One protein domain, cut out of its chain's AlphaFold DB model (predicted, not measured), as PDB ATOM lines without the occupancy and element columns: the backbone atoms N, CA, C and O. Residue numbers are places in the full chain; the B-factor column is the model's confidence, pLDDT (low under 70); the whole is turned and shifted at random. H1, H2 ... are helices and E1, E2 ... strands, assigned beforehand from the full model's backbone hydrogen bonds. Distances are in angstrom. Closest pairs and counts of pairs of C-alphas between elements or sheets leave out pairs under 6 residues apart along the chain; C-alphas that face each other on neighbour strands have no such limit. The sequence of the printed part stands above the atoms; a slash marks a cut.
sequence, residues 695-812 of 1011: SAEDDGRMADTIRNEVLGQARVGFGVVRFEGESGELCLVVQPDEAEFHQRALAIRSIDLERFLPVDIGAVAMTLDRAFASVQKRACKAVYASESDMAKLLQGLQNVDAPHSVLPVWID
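Overview. This is residues 695 to 812 of the 1011 residues of an uncharacterized protein of Pseudorhizobium banfieldiae (UniProt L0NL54). A strongly twisted sheet of five strands forms the core of three layers, helices on both faces of a sheet: H4 and H5 run along the strands over one face, H1 crosses the E5 end on that same face, and H2 is on the other; the short H3 only grazes the sheet, with its residues 752 to 753. The sheet's order is E3, E2, E4, E1, E5, and it is mixed, with E1 antiparallel to both its neighbours. The printed part has 118 residues, with five named helices and five named strands in the order H1, E1, E2, H2, H3, E3, H4, E4, H5, E5; the class is mixed, helices and strands. It is compact and rounded, with a radius of gyration of the C-alphas of 13.0 A and spans of 33 by 31 by 26 A.

Along the chain. The strands are E3, residues 762 to 766, 12.7 A; E2, 729 to 733, 12.5 A; E4, 782 to 786, 13.5 A; E1, 718 to 723, 16.8 A; and E5, 804 to 811, 19.0 A, which bends by 69 degrees at residue 808. The helices are H1, 695 to 711, 24.0 A; H2, 739 to 748, 14.4 A; H3, 750 to 754, 5.9 A; H4, 768 to 776, 12.6 A; and H5, 787 to 799, 18.9 A. H1 begins with C-alpha 695 at (163.012, 117.202, 102.293), and E5 ends with C-alpha 811 at (162.512, 137.338, 104.330).

Arrangement. E3 and E2 are parallel, with N 766 and O 732 at 2.7 A. E2 and E4 are parallel, with N 733 and O 784 at 2.8 A. E4 and E1 are antiparallel, with N 783 and O 721 at 2.8 A, and so are E1 and E5, with N 722 and O 805 at 2.8 A. E2, H2, H3, E3 form a strand-helix-strand unit, two parallel neighbour strands with helices between; E3, H4, E4 and E4, H5, E5 are split units, with a strand between theirs. The three crossovers are right-handed. H4 has a height over the sheet of 8.8 A, H5 8.7 A and H1 6.8 A. H4 and H5 touch, closest at the C-alphas of Leu 768 and Asp 789, 6.8 A apart. H1 touches H5 with residues 710 to 711 alone, closest at the C-alphas of Leu 711 and Ala 791, 5.2 A. H2 and H3 are close but not clearly touching, closest at the C-alphas of Leu 746 and Leu 753, 7.9 A. Every O i to N i+4 pair is within hydrogen-bond range in H1, H2, H3 and H4, and 8 of 9 in H5.

Size, cuts and confidence. The two C-alphas farthest apart, those of Glu 697 and Asp 737, are 37.5 A apart. The printed part has no cut, and no link is long. The mean pLDDT of the printed part is 89.8, and residues 726 and 759 are under 70.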
ATOM      1  N   SER A 695     162.491 115.842 102.505       81.00
ATOM      2  CA  SER A 695     163.012 117.202 102.293       81.00
ATOM      3  C   SER A 695     162.426 117.855 101.036       81.00
ATOM      4  O   SER A 695     162.041 119.019 101.082       81.00
ATOM      5  N   ALA A 696     162.295 117.106  99.934       77.75
ATOM      6  CA  ALA A 696     161.673 117.589  98.699       77.75
ATOM      7  C   ALA A 696     160.195 117.970  98.896       77.75
ATOM      8  O   ALA A 696     159.743 119.001  98.400       77.75
ATOM      9  N   GLU A 697     159.443 117.134  99.612       80.88
ATOM     10  CA  GLU A 697     158.033 117.354  99.935       80.88
ATOM     11  C   GLU A 697     157.849 118.525 100.903       80.88
ATOM     12  O   GLU A 697     156.942 119.332 100.710       80.88
ATOM     13  N   ASP A 698     158.712 118.659 101.911       84.31
ATOM     14  CA  ASP A 698     158.684 119.769 102.861       84.31
ATOM     15  C   ASP A 698     159.016 121.104 102.179       84.31
ATOM     16  O   ASP A 698     158.273 122.074 102.365       84.31
ATOM     17  N   ASP A 699     160.060 121.142 101.341       84.94
ATOM     18  CA  ASP A 699     160.422 122.312 100.533       84.94
ATOM     19  C   ASP A 699     159.286 122.666  99.554       84.94
ATOM     20  O   ASP A 699     158.882 123.828  99.460       84.94
ATOM     21  N   GLY A 700     158.707 121.669  98.874       85.38
ATOM     22  CA  GLY A 700     157.562 121.851  97.979       85.38
ATOM     23  C   GLY A 700     156.328 122.392  98.703       85.38
ATOM     24  O   GLY A 700     155.737 123.387  98.281       85.38
ATOM     25  N   ARG A 701     155.977 121.807  99.853       88.75
ATOM     26  CA  ARG A 701     154.857 122.249 100.695       88.75
ATOM     27  C   ARG A 701     155.070 123.665 101.219       88.75
ATOM     28  O   ARG A 701     154.117 124.443 101.256       88.75
ATOM     29  N   MET A 702     156.288 124.018 101.627       90.81
ATOM     30  CA  MET A 702     156.613 125.369 102.085       90.81
ATOM     31  C   MET A 702     156.529 126.378 100.936       90.81
ATOM     32  O   MET A 702     155.917 127.433 101.099       90.81
ATOM     33  N   ALA A 703     157.060 126.044  99.758       91.50
ATOM     34  CA  ALA A 703     156.943 126.872  98.560       91.50
ATOM     35  C   ALA A 703     155.479 127.091  98.142       91.50
ATOM     36  O   ALA A 703     155.093 128.219  97.827       91.50
ATOM     37  N   ASP A 704     154.643 126.051  98.190       92.00
ATOM     38  CA  ASP A 704     153.208 126.154  97.907       92.00
ATOM     39  C   ASP A 704     152.463 126.950  98.980       92.00
ATOM     40  O   ASP A 704     151.585 127.750  98.657       92.00
ATOM     41  N   THR A 705     152.843 126.797 100.250       93.81
ATOM     42  CA  THR A 705     152.311 127.609 101.352       93.81
ATOM     43  C   THR A 705     152.627 129.085 101.122       93.81
ATOM     44  O   THR A 705     151.711 129.903 101.115       93.81
ATOM     45  N   ILE A 706     153.886 129.425 100.822       94.62
ATOM     46  CA  ILE A 706     154.300 130.794 100.481       94.62
ATOM     47  C   ILE A 706     153.513 131.304  99.272       94.62
ATOM     48  O   ILE A 706     152.944 132.391  99.333       94.62
ATOM     49  N   ARG A 707     153.440 130.527  98.182       93.88
ATOM     50  CA  ARG A 707     152.701 130.897  96.964       93.88
ATOM     51  C   ARG A 707     151.243 131.231  97.283       93.88
ATOM     52  O   ARG A 707     150.752 132.280  96.865       93.88
ATOM     53  N   ASN A 708     150.560 130.354  98.014       92.88
ATOM     54  CA  ASN A 708     149.144 130.497  98.339       92.88
ATOM     55  C   ASN A 708     148.895 131.659  99.307       92.88
ATOM     56  O   ASN A 708     147.962 132.430  99.097       92.88
ATOM     57  N   GLU A 709     149.738 131.832 100.326       93.94
ATOM     58  CA  GLU A 709     149.629 132.946 101.272       93.94
ATOM     59  C   GLU A 709     149.935 134.296 100.611       93.94
ATOM     60  O   GLU A 709     149.271 135.281 100.917       93.94
ATOM     61  N   VAL A 710     150.880 134.358  99.668       94.69
ATOM     62  CA  VAL A 710     151.177 135.572  98.889       94.69
ATOM     63  C   VAL A 710     150.012 135.931  97.963       94.69
ATOM     64  O   VAL A 710     149.552 137.071  97.968       94.69
ATOM     65  N   LEU A 711     149.483 134.964  97.203       90.94
ATOM     66  CA  LEU A 711     148.316 135.188  96.338       90.94
ATOM     67  C   LEU A 711     147.053 135.534  97.143       90.94
ATOM     68  O   LEU A 711     146.228 136.321  96.681       90.94
ATOM     69  N   GLY A 712     146.921 134.971  98.348       88.31
ATOM     70  CA  GLY A 712     145.846 135.245  99.300       88.31
ATOM     71  C   GLY A 712     146.071 136.466 100.197       88.31
ATOM     72  O   GLY A 712     145.226 136.731 101.046       88.31
ATOM     73  N   GLN A 713     147.181 137.199 100.032       88.44
ATOM     74  CA  GLN A 713     147.555 138.372 100.841       88.44
ATOM     75  C   GLN A 713     147.614 138.107 102.362       88.44
ATOM     76  O   GLN A 713     147.367 138.998 103.172       88.44
ATOM     77  N   ALA A 714     147.937 136.875 102.758       87.75
ATOM     78  CA  ALA A 714     147.980 136.409 104.144       87.75
ATOM     79  C   ALA A 714     149.393 136.405 104.761       87.75
ATOM     80  O   ALA A 714     149.538 136.171 105.959       87.75
ATOM     81  N   ARG A 715     150.433 136.672 103.964       90.44
ATOM     82  CA  ARG A 715     151.840 136.713 104.389       90.44
ATOM     83  C   ARG A 715     152.439 138.084 104.088       90.44
ATOM     84  O   ARG A 715     152.132 138.654 103.051       90.44
ATOM     85  N   VAL A 716     153.297 138.586 104.978       91.25
ATOM     86  CA  VAL A 716     153.969 139.895 104.866       91.25
ATOM     87  C   VAL A 716     155.482 139.699 104.818       91.25
ATOM     88  O   VAL A 716     156.019 138.876 105.562       91.25
ATOM     89  N   GLY A 717     156.175 140.446 103.958       93.94
ATOM     90  CA  GLY A 717     157.623 140.353 103.770       93.94
ATOM     91  C   GLY A 717     157.997 140.171 102.303       93.94
ATOM     92  O   GLY A 717     157.317 140.671 101.412       93.94
ATOM     93  N   PHE A 718     159.092 139.465 102.045       95.94
ATOM     94  CA  PHE A 718     159.633 139.303 100.702       95.94
ATOM     95  C   PHE A 718     159.950 137.845 100.393       95.94
ATOM     96  O   PHE A 718     160.457 137.104 101.236       95.94
ATOM     97  N   GLY A 719     159.694 137.458  99.149       95.31
ATOM     98  CA  GLY A 719     159.952 136.117  98.644       95.31
ATOM     99  C   GLY A 719     160.784 136.133  97.375       95.31
ATOM    100  O   GLY A 719     160.995 137.177  96.754       95.31
ATOM    101  N   VAL A 720     161.242 134.945  96.982       95.94
ATOM    102  CA  VAL A 720     162.035 134.743  95.768       95.94
ATOM    103  C   VAL A 720     161.309 133.804  94.810       95.94
ATOM    104  O   VAL A 720     160.869 132.715  95.184       95.94
ATOM    105  N   VAL A 721     161.218 134.216  93.547       95.75
ATOM    106  CA  VAL A 721     160.735 133.396  92.431       95.75
ATOM    107  C   VAL A 721     161.908 133.092  91.511       95.75
ATOM    108  O   VAL A 721     162.546 134.006  90.995       95.75
ATOM    109  N   ARG A 722     162.200 131.810  91.298       93.25
ATOM    110  CA  ARG A 722     163.291 131.315  90.452       93.25
ATOM    111  C   ARG A 722     162.778 130.902  89.074       93.25
ATOM    112  O   ARG A 722     161.714 130.287  88.965       93.25
ATOM    113  N   PHE A 723     163.589 131.166  88.052       90.94
ATOM    114  CA  PHE A 723     163.326 130.846  86.650       90.94
ATOM    115  C   PHE A 723     164.391 129.906  86.068       90.94
ATOM    116  O   PHE A 723     165.521 129.805  86.561       90.94
ATOM    117  N   GLU A 724     164.026 129.207  84.996       81.56
ATOM    118  CA  GLU A 724     164.950 128.370  84.226       81.56
ATOM    119  C   GLU A 724     165.806 129.228  83.272       81.56
ATOM    120  O   GLU A 724     165.301 130.148  82.628       81.56
ATOM    121  N   GLY A 725     167.115 128.948  83.179       71.69
ATOM    122  CA  GLY A 725     168.067 129.700  82.343       71.69
ATOM    123  C   GLY A 725     169.461 129.859  82.965       71.69
ATOM    124  O   GLY A 725     169.666 129.506  84.125       71.69
ATOM    125  N   GLU A 726     170.417 130.393  82.202       69.69
ATOM    126  CA  GLU A 726     171.833 130.552  82.602       69.69
ATOM    127  C   GLU A 726     172.196 131.961  83.105       69.69
ATOM    128  O   GLU A 726     173.362 132.229  83.379       69.69
ATOM    129  N   SER A 727     171.228 132.880  83.237       77.06
ATOM    130  CA  SER A 727     171.513 134.206  83.810       77.06
ATOM    131  C   SER A 727     172.111 134.078  85.219       77.06
ATOM    132  O   SER A 727     171.726 133.197  85.989       77.06
ATOM    133  N   GLY A 728     173.045 134.972  85.546       78.75
ATOM    134  CA  GLY A 728     173.650 135.116  86.868       78.75
ATOM    135  C   GLY A 728     173.073 136.273  87.689       78.75
ATOM    136  O   GLY A 728     173.714 136.680  88.651       78.75
ATOM    137  N   GLU A 729     171.915 136.842  87.318       90.38
ATOM    138  CA  GLU A 729     171.353 138.027  87.993       90.38
ATOM    139  C   GLU A 729     170.123 137.727  88.877       90.38
ATOM    140  O   GLU A 729     169.141 137.115  88.435       90.38
ATOM    141  N   LEU A 730     170.153 138.229  90.119       93.62
ATOM    142  CA  LEU A 730     169.034 138.334  91.058       93.62
ATOM    143  C   LEU A 730     168.397 139.724  90.940       93.62
ATOM    144  O   LEU A 730     168.968 140.743  91.330       93.62
ATOM    145  N   CYS A 731     167.175 139.767  90.429       95.38
ATOM    146  CA  CYS A 731     166.450 141.008  90.194       95.38
ATOM    147  C   CYS A 731     165.671 141.417  91.455       95.38
ATOM    148  O   CYS A 731     164.664 140.797  91.795       95.38
ATOM    149  N   LEU A 732     166.140 142.455  92.152       96.12
ATOM    150  CA  LEU A 732     165.566 142.951  93.407       96.12
ATOM    151  C   LEU A 732     164.473 143.992  93.117       96.12
ATOM    152  O   LEU A 732     164.783 145.127  92.772       96.12
ATOM    153  N   VAL A 733     163.198 143.651  93.275       96.75
ATOM    154  CA  VAL A 733     162.070 144.590  93.147       96.75
ATOM    155  C   VAL A 733     161.893 145.341  94.466       96.75
ATOM    156  O   VAL A 733     161.044 145.012  95.291       96.75
ATOM    157  N   VAL A 734     162.766 146.324  94.675       94.00
ATOM    158  CA  VAL A 734     162.837 147.189  95.860       94.00
ATOM    159  C   VAL A 734     163.252 148.596  95.439       94.00
ATOM    160  O   VAL A 734     163.765 148.796  94.334       94.00
ATOM    161  N   GLN A 735     163.059 149.581  96.316       90.75
ATOM    162  CA  GLN A 735     163.550 150.931  96.048       90.75
ATOM    163  C   GLN A 735     165.092 150.953  96.033       90.75
ATOM    164  O   GLN A 735     165.716 150.281  96.860       90.75
ATOM    165  N   PRO A 736     165.740 151.696  95.112       86.94
ATOM    166  CA  PRO A 736     167.200 151.695  94.986       86.94
ATOM    167  C   PRO A 736     167.963 152.104  96.254       86.94
ATOM    168  O   PRO A 736     169.058 151.602  96.487       86.94
ATOM    169  N   ASP A 737     167.399 152.989  97.075       87.38
ATOM    170  CA  ASP A 737     167.969 153.457  98.344       87.38
ATOM    171  C   ASP A 737     167.826 152.446  99.494       87.38
ATOM    172  O   ASP A 737     168.545 152.540 100.487       87.38
ATOM    173  N   GLU A 738     166.959 151.443  99.348       88.88
ATOM    174  CA  GLU A 738     166.789 150.351 100.317       88.88
ATOM    175  C   GLU A 738     167.494 149.055  99.893       88.88
ATOM    176  O   GLU A 738     167.560 148.096 100.665       88.88
ATOM    177  N   ALA A 739     168.055 149.020  98.679       89.62
ATOM    178  CA  ALA A 739     168.675 147.833  98.103       89.62
ATOM    179  C   ALA A 739     169.769 147.234  99.002       89.62
ATOM    180  O   ALA A 739     169.828 146.016  99.149       89.62
ATOM    181  N   GLU A 740     170.586 148.067  99.658       87.31
ATOM    182  CA  GLU A 740     171.642 147.597 100.565       87.31
ATOM    183  C   GLU A 740     171.072 146.846 101.781       87.31
ATOM    184  O   GLU A 740     171.609 145.815 102.185       87.31
ATOM    185  N   PHE A 741     169.955 147.313 102.351       89.94
ATOM    186  CA  PHE A 741     169.335 146.663 103.512       89.94
ATOM    187  C   PHE A 741     168.772 145.294 103.137       89.94
ATOM    188  O   PHE A 741     168.960 144.324 103.868       89.94
ATOM    189  N   HIS A 742     168.143 145.206 101.964       92.06
ATOM    190  CA  HIS A 742     167.627 143.953 101.424       92.06
ATOM    191  C   HIS A 742     168.739 142.979 101.040       92.06
ATOM    192  O   HIS A 742     168.624 141.793 101.329       92.06
ATOM    193  N   GLN A 743     169.839 143.458 100.457       90.62
ATOM    194  CA  GLN A 743     171.013 142.625 100.185       90.62
ATOM    195  C   GLN A 743     171.614 142.062 101.478       90.62
ATOM    196  O   GLN A 743     171.930 140.877 101.537       90.62
ATOM    197  N   ARG A 744     171.706 142.869 102.544       88.44
ATOM    198  CA  ARG A 744     172.156 142.394 103.863       88.44
ATOM    199  C   ARG A 744     171.183 141.396 104.485       88.44
ATOM    200  O   ARG A 744     171.633 140.416 105.064       88.44
ATOM    201  N   ALA A 745     169.876 141.598 104.334       90.25
ATOM    202  CA  ALA A 745     168.876 140.646 104.812       90.25
ATOM    203  C   ALA A 745     168.909 139.316 104.039       90.25
ATOM    204  O   ALA A 745     168.814 138.251 104.639       90.25
ATOM    205  N   LEU A 746     169.121 139.358 102.719       90.75
ATOM    206  CA  LEU A 746     169.361 138.161 101.909       90.75
ATOM    207  C   LEU A 746     170.643 137.442 102.346       90.75
ATOM    208  O   LEU A 746     170.650 136.219 102.420       90.75
ATOM    209  N   ALA A 747     171.694 138.185 102.711       87.62
ATOM    210  CA  ALA A 747     172.932 137.605 103.226       87.62
ATOM    211  C   ALA A 747     172.746 136.872 104.570       87.62
ATOM    212  O   ALA A 747     173.426 135.880 104.809       87.62
ATOM    213  N   ILE A 748     171.795 137.285 105.421       87.19
ATOM    214  CA  ILE A 748     171.437 136.539 106.649       87.19
ATOM    215  C   ILE A 748     170.909 135.135 106.305       87.19
ATOM    216  O   ILE A 748     171.110 134.188 107.064       87.19
ATOM    217  N   ARG A 749     170.265 134.987 105.142       88.06
ATOM    218  CA  ARG A 749     169.706 133.734 104.616       88.06
ATOM    219  C   ARG A 749     170.522 133.164 103.449       88.06
ATOM    220  O   ARG A 749     169.975 132.409 102.648       88.06
ATOM    221  N   SER A 750     171.812 133.504 103.337       84.25
ATOM    222  CA  SER A 750     172.622 133.116 102.173       84.25
ATOM    223  C   SER A 750     172.679 131.599 101.992       84.25
ATOM    224  O   SER A 750     172.422 131.123 100.896       84.25
ATOM    225  N   ILE A 751     172.859 130.841 103.079       79.44
ATOM    226  CA  ILE A 751     172.900 129.368 103.062       79.44
ATOM    227  C   ILE A 751     171.600 128.781 102.492       79.44
ATOM    228  O   ILE A 751     171.637 127.883 101.656       79.44
ATOM    229  N   ASP A 752     170.443 129.308 102.906       84.62
ATOM    230  CA  ASP A 752     169.137 128.843 102.427       84.62
ATOM    231  C   ASP A 752     168.923 129.184 100.941       84.62
ATOM    232  O   ASP A 752     168.287 128.426 100.209       84.62
ATOM    233  N   LEU A 753     169.459 130.319 100.477       86.06
ATOM    234  CA  LEU A 753     169.353 130.781  99.090       86.06
ATOM    235  C   LEU A 753     170.331 130.066  98.149       86.06
ATOM    236  O   LEU A 753     169.945 129.735  97.028       86.06
ATOM    237  N   GLU A 754     171.555 129.793  98.602       83.38
ATOM    238  CA  GLU A 754     172.614 129.074  97.874       83.38
ATOM    239  C   GLU A 754     172.216 127.631  97.543       83.38
ATOM    240  O   GLU A 754     172.688 127.072  96.555       83.38
ATOM    241  N   ARG A 755     171.276 127.039  98.299       81.38
ATOM    242  CA  ARG A 755     170.643 125.765  97.918       81.38
ATOM    243  C   ARG A 755     169.980 125.878  96.540       81.38
ATOM    244  O   ARG A 755     170.081 124.982  95.713       81.38
ATOM    245  N   PHE A 756     169.306 126.984  96.242       82.62
ATOM    246  CA  PHE A 756     168.455 127.090  95.050       82.62
ATOM    247  C   PHE A 756     169.010 128.011  93.955       82.62
ATOM    248  O   PHE A 756     168.537 127.956  92.810       82.62
ATOM    249  N   LEU A 757     169.974 128.867  94.295       84.56
ATOM    250  CA  LEU A 757     170.566 129.889  93.436       84.56
ATOM    251  C   LEU A 757     172.098 129.745  93.387       84.56
ATOM    252  O   LEU A 757     172.692 129.268  94.346       84.56
ATOM    253  N   PRO A 758     172.757 130.170  92.293       78.06
ATOM    254  CA  PRO A 758     174.219 130.189  92.217       78.06
ATOM    255  C   PRO A 758     174.857 131.041  93.327       78.06
ATOM    256  O   PRO A 758     174.321 132.095  93.664       78.06
ATOM    257  N   VAL A 759     176.029 130.620  93.820       69.44
ATOM    258  CA  VAL A 759     176.775 131.285  94.912       69.44
ATOM    259  C   VAL A 759     177.157 132.734  94.562       69.44
ATOM    260  O   VAL A 759     177.036 133.620  95.400       69.44
ATOM    261  N   ASP A 760     177.510 133.006  93.300       72.69
ATOM    262  CA  ASP A 760     177.925 134.336  92.820       72.69
ATOM    263  C   ASP A 760     176.815 135.075  92.048       72.69
ATOM    264  O   ASP A 760     177.053 135.693  91.006       72.69
ATOM    265  N   ILE A 761     175.566 134.985  92.513       82.00
ATOM    266  CA  ILE A 761     174.449 135.664  91.849       82.00
ATOM    267  C   ILE A 761     174.509 137.188  92.087       82.00
ATOM    268  O   ILE A 761     174.362 137.683  93.204       82.00
ATOM    269  N   GLY A 762     174.716 137.966  91.022       84.50
ATOM    270  CA  GLY A 762     174.771 139.428  91.095       84.50
ATOM    271  C   GLY A 762     173.386 140.028  91.341       84.50
ATOM    272  O   GLY A 762     172.443 139.699  90.628       84.50
ATOM    273  N   ALA A 763     173.232 140.917  92.326       89.06
ATOM    274  CA  ALA A 763     171.928 141.478  92.687       89.06
ATOM    275  C   ALA A 763     171.733 142.915  92.169       89.06
ATOM    276  O   ALA A 763     172.546 143.796  92.449       89.06
ATOM    277  N   VAL A 764     170.632 143.178  91.454       91.25
ATOM    278  CA  VAL A 764     170.367 144.482  90.813       91.25
ATOM    279  C   VAL A 764     168.977 145.011  91.173       91.25
ATOM    280  O   VAL A 764     167.973 144.327  90.966       91.25
ATOM    281  N   ALA A 765     168.917 146.252  91.677       93.38
ATOM    282  CA  ALA A 765     167.673 146.930  92.051       93.38
ATOM    283  C   ALA A 765     166.833 147.361  90.830       93.38
ATOM    284  O   ALA A 765     167.302 148.015  89.897       93.38
ATOM    285  N   MET A 766     165.588 146.896  90.869       94.31
ATOM    286  CA  MET A 766     164.526 146.788  89.878       94.31
ATOM    287  C   MET A 766     163.225 147.561  90.107       94.31
ATOM    288  O   MET A 766     162.753 147.569  91.236       94.31
ATOM    289  N   THR A 767     162.519 148.025  89.070       95.69
ATOM    290  CA  THR A 767     161.046 148.139  89.166       95.69
ATOM    291  C   THR A 767     160.382 146.807  88.803       95.69
ATOM    292  O   THR A 767     160.973 146.007  88.072       95.69
ATOM    293  N   LEU A 768     159.143 146.578  89.257       96.19
ATOM    294  CA  LEU A 768     158.388 145.354  88.947       96.19
ATOM    295  C   LEU A 768     158.221 145.140  87.433       96.19
ATOM    296  O   LEU A 768     158.506 144.055  86.935       96.19
ATOM    297  N   ASP A 769     157.834 146.181  86.688       94.81
ATOM    298  CA  ASP A 769     157.657 146.096  85.230       94.81
ATOM    299  C   ASP A 769     158.959 145.713  84.517       94.81
ATOM    300  O   ASP A 769     158.964 144.918  83.573       94.81
ATOM    301  N   ARG A 770     160.089 146.250  84.994       94.69
ATOM    302  CA  ARG A 770     161.408 145.918  84.454       94.69
ATOM    303  C   ARG A 770     161.799 144.487  84.798       94.69
ATOM    304  O   ARG A 770     162.287 143.796  83.912       94.69
ATOM    305  N   ALA A 771     161.546 144.028  86.024       93.81
ATOM    306  CA  ALA A 771     161.778 142.638  86.412       93.81
ATOM    307  C   ALA A 771     160.940 141.677  85.554       93.81
ATOM    308  O   ALA A 771     161.484 140.725  84.998       93.81
ATOM    309  N   PHE A 772     159.650 141.964  85.349       95.25
ATOM    310  CA  PHE A 772     158.770 141.156  84.501       95.25
ATOM    311  C   PHE A 772     159.239 141.113  83.036       95.25
ATOM    312  O   PHE A 772     159.260 140.047  82.417       95.25
ATOM    313  N   ALA A 773     159.684 142.246  82.482       93.31
ATOM    314  CA  ALA A 773     160.273 142.295  81.143       93.31
ATOM    315  C   ALA A 773     161.612 141.535  81.055       93.31
ATOM    316  O   ALA A 773     161.883 140.872  80.053       93.31
ATOM    317  N   SER A 774     162.452 141.612  82.091       91.75
ATOM    318  CA  SER A 774     163.728 140.893  82.168       91.75
ATOM    319  C   SER A 774     163.533 139.379  82.279       91.75
ATOM    320  O   SER A 774     164.286 138.634  81.657       91.75
ATOM    321  N   VAL A 775     162.495 138.911  82.981       91.88
ATOM    322  CA  VAL A 775     162.116 137.487  83.016       91.88
ATOM    323  C   VAL A 775     161.747 136.982  81.620       91.88
ATOM    324  O   VAL A 775     162.289 135.971  81.178       91.88
ATOM    325  N   GLN A 776     160.914 137.713  80.871       90.06
ATOM    326  CA  GLN A 776     160.558 137.346  79.488       90.06
ATOM    327  C   GLN A 776     161.780 137.290  78.556       90.06
ATOM    328  O   GLN A 776     161.820 136.500  77.616       90.06
ATOM    329  N   LYS A 777     162.798 138.110  78.834       89.50
ATOM    330  CA  LYS A 777     164.078 138.127  78.109       89.50
ATOM    331  C   LYS A 777     165.111 137.130  78.650       89.50
ATOM    332  O   LYS A 777     166.238 137.139  78.164       89.50
ATOM    333  N   ARG A 778     164.758 136.297  79.639       88.19
ATOM    334  CA  ARG A 778     165.661 135.360  80.342       88.19
ATOM    335  C   ARG A 778     166.895 136.034  80.962       88.19
ATOM    336  O   ARG A 778     167.935 135.406  81.122       88.19
ATOM    337  N   ALA A 779     166.777 137.316  81.309       88.88
ATOM    338  CA  ALA A 779     167.846 138.117  81.898       88.88
ATOM    339  C   ALA A 779     167.882 138.033  83.434       88.88
ATOM    340  O   ALA A 779     168.927 138.291  84.013       88.88
ATOM    341  N   CYS A 780     166.799 137.612  84.096       92.00
ATOM    342  CA  CYS A 780     166.787 137.330  85.537       92.00
ATOM    343  C   CYS A 780     166.830 135.819  85.789       92.00
ATOM    344  O   CYS A 780     166.019 135.081  85.226       92.00
ATOM    345  N   LYS A 781     167.711 135.368  86.686       92.44
ATOM    346  CA  LYS A 781     167.705 133.995  87.219       92.44
ATOM    347  C   LYS A 781     166.644 133.814  88.295       92.44
ATOM    348  O   LYS A 781     165.996 132.771  88.386       92.44
ATOM    349  N   ALA A 782     166.468 134.853  89.100       94.69
ATOM    350  CA  ALA A 782     165.455 134.930  90.131       94.69
ATOM    351  C   ALA A 782     164.990 136.375  90.321       94.69
ATOM    352  O   ALA A 782     165.711 137.323  90.006       94.69
ATOM    353  N   VAL A 783     163.776 136.533  90.835       96.44
ATOM    354  CA  VAL A 783     163.196 137.819  91.217       96.44
ATOM    355  C   VAL A 783     162.883 137.778  92.704       96.44
ATOM    356  O   VAL A 783     162.176 136.884  93.162       96.44
ATOM    357  N   TYR A 784     163.405 138.753  93.439       96.56
ATOM    358  CA  TYR A 784     163.104 138.994  94.846       96.56
ATOM    359  C   TYR A 784     162.136 140.173  94.940       96.56
ATOM    360  O   TYR A 784     162.433 141.238  94.401       96.56
ATOM    361  N   ALA A 785     160.982 139.996  95.576       96.75
ATOM    362  CA  ALA A 785     159.936 141.019  95.613       96.75
ATOM    363  C   ALA A 785     159.124 140.963  96.913       96.75
ATOM    364  O   ALA A 785     159.072 139.921  97.569       96.75
ATOM    365  N   SER A 786     158.485 142.086  97.263       95.88
ATOM    366  CA  SER A 786     157.524 142.163  98.376       95.88
ATOM    367  C   SER A 786     156.336 141.233  98.135       95.88
ATOM    368  O   SER A 786     156.070 140.869  96.990       95.88
ATOM    369  N   GLU A 787     155.568 140.887  99.171       95.62
ATOM    370  CA  GLU A 787     154.371 140.052  99.006       95.62
ATOM    371  C   GLU A 787     153.415 140.622  97.943       95.62
ATOM    372  O   GLU A 787     152.918 139.892  97.083       95.62
ATOM    373  N   SER A 788     153.223 141.944  97.935       94.81
ATOM    374  CA  SER A 788     152.297 142.604  97.016       94.81
ATOM    375  C   SER A 788     152.778 142.592  95.561       94.81
ATOM    376  O   SER A 788     151.980 142.375  94.645       94.81
ATOM    377  N   ASP A 789     154.075 142.789  95.324       96.50
ATOM    378  CA  ASP A 789     154.644 142.796  93.976       96.50
ATOM    379  C   ASP A 789     154.920 141.380  93.466       96.50
ATOM    380  O   ASP A 789     154.742 141.115  92.278       96.50
ATOM    381  N   MET A 790     155.248 140.442  94.357       96.56
ATOM    382  CA  MET A 790     155.340 139.018  94.044       96.56
ATOM    383  C   MET A 790     153.977 138.459  93.620       96.56
ATOM    384  O   MET A 790     153.914 137.709  92.649       96.56
ATOM    385  N   ALA A 791     152.875 138.853  94.268       96.31
ATOM    386  CA  ALA A 791     151.532 138.447  93.850       96.31
ATOM    387  C   ALA A 791     151.208 138.918  92.419       96.31
ATOM    388  O   ALA A 791     150.759 138.124  91.590       96.31
ATOM    389  N   LYS A 792     151.500 140.188  92.099       95.94
ATOM    390  CA  LYS A 792     151.345 140.734  90.736       95.94
ATOM    391  C   LYS A 792     152.254 140.023  89.734       95.94
ATOM    392  O   LYS A 792     151.819 139.730  88.623       95.94
ATOM    393  N   LEU A 793     153.497 139.726  90.124       95.94
ATOM    394  CA  LEU A 793     154.445 138.981  89.300       95.94
ATOM    395  C   LEU A 793     153.898 137.590  88.971       95.94
ATOM    396  O   LEU A 793     153.818 137.245  87.799       95.94
ATOM    397  N   LEU A 794     153.475 136.813  89.973       94.56
ATOM    398  CA  LEU A 794     152.933 135.462  89.784       94.56
ATOM    399  C   LEU A 794     151.688 135.461  88.882       94.56
ATOM    400  O   LEU A 794     151.587 134.622  87.988       94.56
ATOM    401  N   GLN A 795     150.780 136.427  89.055       92.50
ATOM    402  CA  GLN A 795     149.624 136.609  88.165       92.50
ATOM    403  C   GLN A 795     150.052 136.965  86.732       92.50
ATOM    404  O   GLN A 795     149.516 136.428  85.766       92.50
ATOM    405  N   GLY A 796     151.044 137.845  86.577       92.19
ATOM    406  CA  GLY A 796     151.607 138.201  85.276       92.19
ATOM    407  C   GLY A 796     152.260 137.012  84.569       92.19
ATOM    408  O   GLY A 796     152.059 136.834  83.371       92.19
ATOM    409  N   LEU A 797     152.995 136.175  85.308       92.25
ATOM    410  CA  LEU A 797     153.680 134.988  84.788       92.25
ATOM    411  C   LEU A 797     152.708 133.919  84.279       92.25
ATOM    412  O   LEU A 797     153.008 133.271  83.280       92.25
ATOM    413  N   GLN A 798     151.536 133.779  84.909       88.00
ATOM    414  CA  GLN A 798     150.466 132.898  84.421       88.00
ATOM    415  C   GLN A 798     149.959 133.318  83.035       88.00
ATOM    416  O   GLN A 798     149.664 132.463  82.207       88.00
ATOM    417  N   ASN A 799     149.906 134.621  82.747       89.12
ATOM    418  CA  ASN A 799     149.426 135.126  81.456       89.12
ATOM    419  C   ASN A 799     150.413 134.895  80.301       89.12
ATOM    420  O   ASN A 799     150.014 134.961  79.140       89.12
ATOM    421  N   VAL A 800     151.694 134.666  80.605       87.44
ATOM    422  CA  VAL A 800     152.768 134.482  79.611       87.44
ATOM    423  C   VAL A 800     153.348 133.065  79.605       87.44
ATOM    424  O   VAL A 800     154.342 132.831  78.923       87.44
ATOM    425  N   ASP A 801     152.745 132.146  80.366       84.88
ATOM    426  CA  ASP A 801     153.153 130.740  80.507       84.88
ATOM    427  C   ASP A 801     154.664 130.563  80.766       84.88
ATOM    428  O   ASP A 801     155.341 129.712  80.192       84.88
ATOM    429  N   ALA A 802     155.227 131.435  81.609       84.19
ATOM    430  CA  ALA A 802     156.644 131.403  81.949       84.19
ATOM    431  C   ALA A 802     156.904 130.371  83.068       84.19
ATOM    432  O   ALA A 802     156.384 130.553  84.179       84.19
ATOM    433  N   PRO A 803     157.737 129.330  82.838       86.94
ATOM    434  CA  PRO A 803     158.083 128.348  83.862       86.94
ATOM    435  C   PRO A 803     158.784 129.014  85.047       86.94
ATOM    436  O   PRO A 803     159.791 129.708  84.886       86.94
ATOM    437  N   HIS A 804     158.243 128.816  86.246       91.88
ATOM    438  CA  HIS A 804     158.755 129.435  87.462       91.88
ATOM    439  C   HIS A 804     158.532 128.544  88.684       91.88
ATOM    440  O   HIS A 804     157.574 127.774  88.764       91.88
ATOM    441  N   SER A 805     159.405 128.704  89.673       91.38
ATOM    442  CA  SER A 805     159.322 128.033  90.972       91.38
ATOM    443  C   SER A 805     159.427 129.071  92.085       91.38
ATOM    444  O   SER A 805     160.324 129.909  92.062       91.38
ATOM    445  N   VAL A 806     158.499 129.044  93.040       94.19
ATOM    446  CA  VAL A 806     158.629 129.820  94.283       94.19
ATOM    447  C   VAL A 806     159.640 129.092  95.162       94.19
ATOM    448  O   VAL A 806     159.561 127.873  95.285       94.19
ATOM    449  N   LEU A 807     160.605 129.812  95.730       93.31
ATOM    450  CA  LEU A 807     161.569 129.207  96.647       93.31
ATOM    451  C   LEU A 807     160.978 129.094  98.058       93.31
ATOM    452  O   LEU A 807     160.237 129.991  98.467       93.31
ATOM    453  N   PRO A 808     161.336 128.058  98.839       92.44
ATOM    454  CA  PRO A 808     160.883 127.890 100.222       92.44
ATOM    455  C   PRO A 808     161.597 128.841 101.207       92.44
ATOM    456  O   PRO A 808     161.788 128.512 102.373       92.44
ATOM    457  N   VAL A 809     161.996 130.030 100.749       92.38
ATOM    458  CA  VAL A 809     162.732 131.035 101.523       92.38
ATOM    459  C   VAL A 809     161.897 132.306 101.601       92.38
ATOM    460  O   VAL A 809     161.413 132.811 100.586       92.38
ATOM    461  N   TRP A 810     161.738 132.832 102.814       94.88
ATOM    462  CA  TRP A 810     160.998 134.061 103.073       94.88
ATOM    463  C   TRP A 810     161.809 134.999 103.958       94.88
ATOM    464  O   TRP A 810     162.355 134.570 104.973       94.88
ATOM    465  N   ILE A 811     161.858 136.273 103.575       94.62
ATOM    466  CA  ILE A 811     162.512 137.338 104.330       94.62
ATOM    467  C   ILE A 811     161.420 138.180 104.984       94.62
ATOM    468  O   ILE A 811     160.677 138.897 104.310       94.62
ATOM    469  N   ASP A 812     161.287 138.061 106.300       92.75
ATOM    470  CA  ASP A 812     160.342 138.865 107.069       92.75
ATOM    471  C   ASP A 812     160.868 140.292 107.324       92.75
ATOM    472  O   ASP A 812     161.997 140.653 106.987       92.75
TER     473      ASP A 812